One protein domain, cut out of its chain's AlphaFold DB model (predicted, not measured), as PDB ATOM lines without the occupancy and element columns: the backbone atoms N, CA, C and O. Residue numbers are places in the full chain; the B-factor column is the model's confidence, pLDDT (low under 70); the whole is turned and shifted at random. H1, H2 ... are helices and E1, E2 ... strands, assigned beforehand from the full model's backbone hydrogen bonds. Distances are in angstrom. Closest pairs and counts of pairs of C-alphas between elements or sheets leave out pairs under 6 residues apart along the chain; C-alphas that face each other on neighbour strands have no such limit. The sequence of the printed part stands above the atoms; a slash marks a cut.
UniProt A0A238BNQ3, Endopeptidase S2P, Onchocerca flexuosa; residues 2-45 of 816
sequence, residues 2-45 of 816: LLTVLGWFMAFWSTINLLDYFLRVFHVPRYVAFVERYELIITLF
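AT A GLANCE: This is residues 2 to 45 of the 816 residues of the protein "Endopeptidase S2P" of Onchocerca flexuosa (UniProt A0A238BNQ3). One long helix, H1, makes the length of the model; at its end a short helix, H2, turns off to form an L-shaped corner, and the last stretch, with the short strand E1, folds back beside H1 near Asn 17. Residues 2 to 8 of H1 stick out as a free arm. The printed part has 44 residues, with two named helices and one named strand in the order H1, H2, E1; the class is mostly helix, and E1 pairs with no named strand. The whole is loose, with a radius of gyration of the C-alphas of 12.7 A, and spans 39 by 18 by 11 A.

HOW THE PARTS SIT: H1, residues 2 to 25, and H2, residues 29 to 38, touch only at the corner by their link, H1 with residues 23 to 24 alone. Their closest C-alphas, those of Arg 24 and Val 32, are 6.3 A apart. Their lines are about perpendicular, at 74 degrees. The strand E1, residues 41 to 43, has its closest C-alpha pair with H1 at Asn 17 and Ile 42, 6.2 A apart. The closest C-alphas of H2 and E1, those of Val 35 and Ile 41, are 7.8 A apart. In H1 and H2 every O i to N i+4 pair is within hydrogen-bond range.

IN THESE COORDINATES: H1 begins at C-alpha 2, at (158.947, 137.700, 139.739), and runs 34.0 A from first to last C-alpha, to C-alpha 25 at (146.141, 147.181, 169.829). H2 runs 14.2 A, from Pro 29 to Tyr 38. E1 runs 6.5 A, from Ile 41 to Thr 43, where C-alpha 43 is at (144.885, 148.850, 154.629).

THE WHOLE: The two C-alphas farthest apart, those of Leu 2 and Pro 29, are 39.2 A apart. Residues 25 to 30 also stand free. The printed part has no cut, and the links H1 to H2 and H2 to E1 are tight. The mean pLDDT of the printed part is 86.5, and residues 2 to 5 are under 70.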
ATOM      1  N   LEU A   2     160.297 137.119 139.576       43.47
ATOM      2  CA  LEU A   2     158.947 137.700 139.739       43.47
ATOM      3  C   LEU A   2     158.242 137.238 141.028       43.47
ATOM      4  O   LEU A   2     157.736 138.065 141.777       43.47
ATOM      5  N   LEU A   3     158.283 135.935 141.331       56.97
ATOM      6  CA  LEU A   3     157.746 135.377 142.579       56.97
ATOM      7  C   LEU A   3     158.447 135.939 143.824       56.97
ATOM      8  O   LEU A   3     157.808 136.178 144.840       56.97
ATOM      9  N   THR A   4     159.754 136.183 143.731       65.69
ATOM     10  CA  THR A   4     160.566 136.769 144.803       65.69
ATOM     11  C   THR A   4     160.199 138.235 145.029       65.69
ATOM     12  O   THR A   4     159.999 138.643 146.166       65.69
ATOM     13  N   VAL A   5     160.052 139.019 143.955       67.25
ATOM     14  CA  VAL A   5     159.615 140.424 144.008       67.25
ATOM     15  C   VAL A   5     158.192 140.523 144.549       67.25
ATOM     16  O   VAL A   5     157.930 141.343 145.423       67.25
ATOM     17  N   LEU A   6     157.290 139.654 144.087       72.94
ATOM     18  CA  LEU A   6     155.930 139.566 144.605       72.94
ATOM     19  C   LEU A   6     155.936 139.164 146.086       72.94
ATOM     20  O   LEU A   6     155.218 139.760 146.879       72.94
ATOM     21  N   GLY A   7     156.790 138.215 146.477       83.62
ATOM     22  CA  GLY A   7     156.995 137.822 147.868       83.62
ATOM     23  C   GLY A   7     157.439 138.995 148.743       83.62
ATOM     24  O   GLY A   7     156.808 139.260 149.762       83.62
ATOM     25  N   TRP A   8     158.451 139.756 148.314       85.38
ATOM     26  CA  TRP A   8     158.911 140.966 149.008       85.38
ATOM     27  C   TRP A   8     157.846 142.060 149.063       85.38
ATOM     28  O   TRP A   8     157.664 142.684 150.105       85.38
ATOM     29  N   PHE A   9     157.109 142.274 147.973       83.12
ATOM     30  CA  PHE A   9     156.010 143.234 147.912       83.12
ATOM     31  C   PHE A   9     154.894 142.877 148.903       83.12
ATOM     32  O   PHE A   9     154.458 143.721 149.687       83.12
ATOM     33  N   MET A  10     154.473 141.609 148.922       88.38
ATOM     34  CA  MET A  10     153.467 141.108 149.858       88.38
ATOM     35  C   MET A  10     153.974 141.160 151.301       88.38
ATOM     36  O   MET A  10     153.223 141.562 152.190       88.38
ATOM     37  N   ALA A  11     155.243 140.815 151.543       89.25
ATOM     38  CA  ALA A  11     155.865 140.890 152.862       89.25
ATOM     39  C   ALA A  11     155.928 142.334 153.378       89.25
ATOM     40  O   ALA A  11     155.548 142.582 154.519       89.25
ATOM     41  N   PHE A  12     156.328 143.295 152.542       88.31
ATOM     42  CA  PHE A  12     156.363 144.717 152.886       88.31
ATOM     43  C   PHE A  12     154.980 145.233 153.305       88.31
ATOM     44  O   PHE A  12     154.819 145.768 154.404       88.31
ATOM     45  N   TRP A  13     153.960 145.006 152.473       90.88
ATOM     46  CA  TRP A  13     152.594 145.453 152.756       90.88
ATOM     47  C   TRP A  13     151.970 144.750 153.963       90.88
ATOM     48  O   TRP A  13     151.292 145.395 154.764       90.88
ATOM     49  N   SER A  14     152.240 143.454 154.136       90.50
ATOM     50  CA  SER A  14     151.799 142.699 155.314       90.50
ATOM     51  C   SER A  14     152.478 143.203 156.584       90.50
ATOM     52  O   SER A  14     151.814 143.359 157.602       90.50
ATOM     53  N   THR A  15     153.774 143.525 156.520       92.31
ATOM     54  CA  THR A  15     154.540 144.051 157.659       92.31
ATOM     55  C   THR A  15     154.008 145.410 158.098       92.31
ATOM     56  O   THR A  15     153.793 145.615 159.286       92.31
ATOM     57  N   ILE A  16     153.736 146.324 157.161       91.81
ATOM     58  CA  ILE A  16     153.170 147.645 157.483       91.81
ATOM     59  C   ILE A  16     151.784 147.516 158.116       91.81
ATOM     60  O   ILE A  16     151.508 148.167 159.122       91.81
ATOM     61  N   ASN A  17     150.918 146.676 157.546       90.88
ATOM     62  CA  ASN A  17     149.567 146.469 158.064       90.88
ATOM     63  C   ASN A  17     149.598 145.831 159.467       90.88
ATOM     64  O   ASN A  17     148.939 146.304 160.388       90.88
ATOM     65  N   LEU A  18     150.445 144.815 159.667       92.50
ATOM     66  CA  LEU A  18     150.607 144.162 160.965       92.50
ATOM     67  C   LEU A  18     151.233 145.098 162.010       92.50
ATOM     68  O   LEU A  18     150.856 145.044 163.180       92.50
ATOM     69  N   LEU A  19     152.138 145.989 161.591       93.19
ATOM     70  CA  LEU A  19     152.705 147.029 162.446       93.19
ATOM     71  C   LEU A  19     151.643 148.054 162.874       93.19
ATOM     72  O   LEU A  19     151.563 148.352 164.062       93.19
ATOM     73  N   ASP A  20     150.806 148.562 161.958       92.62
ATOM     74  CA  ASP A  20     149.671 149.444 162.302       92.62
ATOM     75  C   ASP A  20     148.716 148.754 163.286       92.62
ATOM     76  O   ASP A  20     148.407 149.319 164.340       92.62
ATOM     77  N   TYR A  21     148.337 147.502 163.004       92.75
ATOM     78  CA  TYR A  21     147.488 146.702 163.886       92.75
ATOM     79  C   TYR A  21     148.092 146.568 165.289       92.75
ATOM     80  O   TYR A  21     147.427 146.870 166.281       92.75
ATOM     81  N   PHE A  22     149.366 146.175 165.386       95.00
ATOM     82  CA  PHE A  22     150.061 146.024 166.662       95.00
ATOM     83  C   PHE A  22     150.112 147.356 167.423       95.00
ATOM     84  O   PHE A  22     149.708 147.429 168.581       95.00
ATOM     85  N   LEU A  23     150.541 148.442 166.775       94.31
ATOM     86  CA  LEU A  23     150.665 149.748 167.425       94.31
ATOM     87  C   LEU A  23     149.317 150.293 167.933       94.31
ATOM     88  O   LEU A  23     149.291 150.957 168.975       94.31
ATOM     89  N   ARG A  24     148.203 149.989 167.248       93.19
ATOM     90  CA  ARG A  24     146.841 150.319 167.705       93.19
ATOM     91  C   ARG A  24     146.390 149.447 168.870       93.19
ATOM     92  O   ARG A  24     145.915 149.980 169.866       93.19
ATOM     93  N   VAL A  25     146.557 148.125 168.775       94.75
ATOM     94  CA  VAL A  25     146.141 147.181 169.829       94.75
ATOM     95  C   VAL A  25     146.874 147.468 171.138       94.75
ATOM     96  O   VAL A  25     146.239 147.576 172.185       94.75
ATOM     97  N   PHE A  26     148.185 147.704 171.075       94.75
ATOM     98  CA  PHE A  26     149.004 148.037 172.244       94.75
ATOM     99  C   PHE A  26     148.880 149.501 172.700       94.75
ATOM    100  O   PHE A  26     149.591 149.909 173.615       94.75
ATOM    101  N   HIS A  27     147.982 150.292 172.095       92.06
ATOM    102  CA  HIS A  27     147.685 151.676 172.480       92.06
ATOM    103  C   HIS A  27     148.944 152.545 172.630       92.06
ATOM    104  O   HIS A  27     149.068 153.324 173.576       92.06
ATOM    105  N   VAL A  28     149.899 152.425 171.697       95.19
ATOM    106  CA  VAL A  28     151.145 153.202 171.751       95.19
ATOM    107  C   VAL A  28     150.796 154.696 171.667       95.19
ATOM    108  O   VAL A  28     150.395 155.157 170.594       95.19
ATOM    109  N   PRO A  29     150.961 155.496 172.744       90.19
ATOM    110  CA  PRO A  29     150.272 156.786 172.857       90.19
ATOM    111  C   PRO A  29     150.645 157.778 171.754       90.19
ATOM    112  O   PRO A  29     149.789 158.461 171.200       90.19
ATOM    113  N   ARG A  30     151.934 157.824 171.382       92.69
ATOM    114  CA  ARG A  30     152.426 158.691 170.297       92.69
ATOM    115  C   ARG A  30     151.856 158.302 168.936       92.69
ATOM    116  O   ARG A  30     151.608 159.180 168.118       92.69
ATOM    117  N   TYR A  31     151.667 157.007 168.697       91.94
ATOM    118  CA  TYR A  31     151.153 156.506 167.430       91.94
ATOM    119  C   TYR A  31     149.646 156.712 167.317       91.94
ATOM    120  O   TYR A  31     149.192 157.255 166.319       91.94
ATOM    121  N   VAL A  32     148.878 156.372 168.357       91.44
ATOM    122  CA  VAL A  32     147.423 156.596 168.373       91.44
ATOM    123  C   VAL A  32     147.108 158.087 168.233       91.44
ATOM    124  O   VAL A  32     146.301 158.462 167.388       91.44
ATOM    125  N   ALA A  33     147.842 158.958 168.936       90.25
ATOM    126  CA  ALA A  33     147.705 160.404 168.767       90.25
ATOM    127  C   ALA A  33     148.046 160.877 167.340       90.25
ATOM    128  O   ALA A  33     147.415 161.802 166.831       90.25
ATOM    129  N   PHE A  34     149.035 160.264 166.678       88.56
ATOM    130  CA  PHE A  34     149.370 160.554 165.280       88.56
ATOM    131  C   PHE A  34     148.257 160.100 164.327       88.56
ATOM    132  O   PHE A  34     147.834 160.864 163.461       88.56
ATOM    133  N   VAL A  35     147.761 158.878 164.512       88.94
ATOM    134  CA  VAL A  35     146.672 158.279 163.738       88.94
ATOM    135  C   VAL A  35     145.404 159.118 163.827       88.94
ATOM    136  O   VAL A  35     144.801 159.407 162.799       88.94
ATOM    137  N   GLU A  36     145.011 159.530 165.031       88.19
ATOM    138  CA  GLU A  36     143.825 160.361 165.252       88.19
ATOM    139  C   GLU A  36     144.010 161.771 164.684       88.19
ATOM    140  O   GLU A  36     143.098 162.316 164.062       88.19
ATOM    141  N   ARG A  37     145.207 162.353 164.843       85.25
ATOM    142  CA  ARG A  37     145.525 163.693 164.329       85.25
ATOM    143  C   ARG A  37     145.484 163.760 162.804       85.25
ATOM    144  O   ARG A  37     145.032 164.768 162.269       85.25
ATOM    145  N   TYR A  38     145.975 162.724 162.129       84.62
ATOM    146  CA  TYR A  38     146.143 162.704 160.675       84.62
ATOM    147  C   TYR A  38     145.201 161.741 159.949       84.62
ATOM    148  O   TYR A  38     145.413 161.482 158.771       84.62
ATOM    149  N   GLU A  39     144.192 161.189 160.628       85.19
ATOM    150  CA  GLU A  39     143.284 160.160 160.092       85.19
ATOM    151  C   GLU A  39     144.020 159.089 159.274       85.19
ATOM    152  O   GLU A  39     143.670 158.798 158.129       85.19
ATOM    153  N   LEU A  40     145.099 158.546 159.848       87.44
ATOM    154  CA  LEU A  40     145.916 157.547 159.171       87.44
ATOM    155  C   LEU A  40     145.084 156.275 158.968       87.44
ATOM    156  O   LEU A  40     144.698 155.610 159.934       87.44
ATOM    157  N   ILE A  41     144.837 155.936 157.705       86.81
ATOM    158  CA  ILE A  41     144.195 154.696 157.282       86.81
ATOM    159  C   ILE A  41     145.265 153.851 156.606       86.81
ATOM    160  O   ILE A  41     145.787 154.226 155.555       86.81
ATOM    161  N   ILE A  42     145.581 152.713 157.215       88.06
ATOM    162  CA  ILE A  42     146.448 151.692 156.637       88.06
ATOM    163  C   ILE A  42     145.573 150.477 156.352       88.06
ATOM    164  O   ILE A  42     144.960 149.907 157.250       88.06
ATOM    165  N   THR A  43     145.491 150.100 155.084       86.19
ATOM    166  CA  THR A  43     144.885 148.850 154.629       86.19
ATOM    167  C   THR A  43     145.871 148.122 153.720       86.19
ATOM    168  O   THR A  43     146.947 148.628 153.387       86.19
ATOM    169  N   LEU A  44     145.537 146.892 153.328       82.31
ATOM    170  CA  LEU A  44     146.373 146.144 152.398       82.31
ATOM    171  C   LEU A  44     146.475 146.912 151.066       82.31
ATOM    172  O   LEU A  44     145.461 147.182 150.428       82.31
ATOM    173  N   PHE A  45     147.703 147.264 150.674       85.31
ATOM    174  CA  PHE A  45     148.045 148.080 149.499       85.31
ATOM    175  C   PHE A  45     147.634 149.548 149.534       85.31
ATOM    176  O   PHE A  45     147.764 150.208 148.507       85.31
TER     177      PHE A  45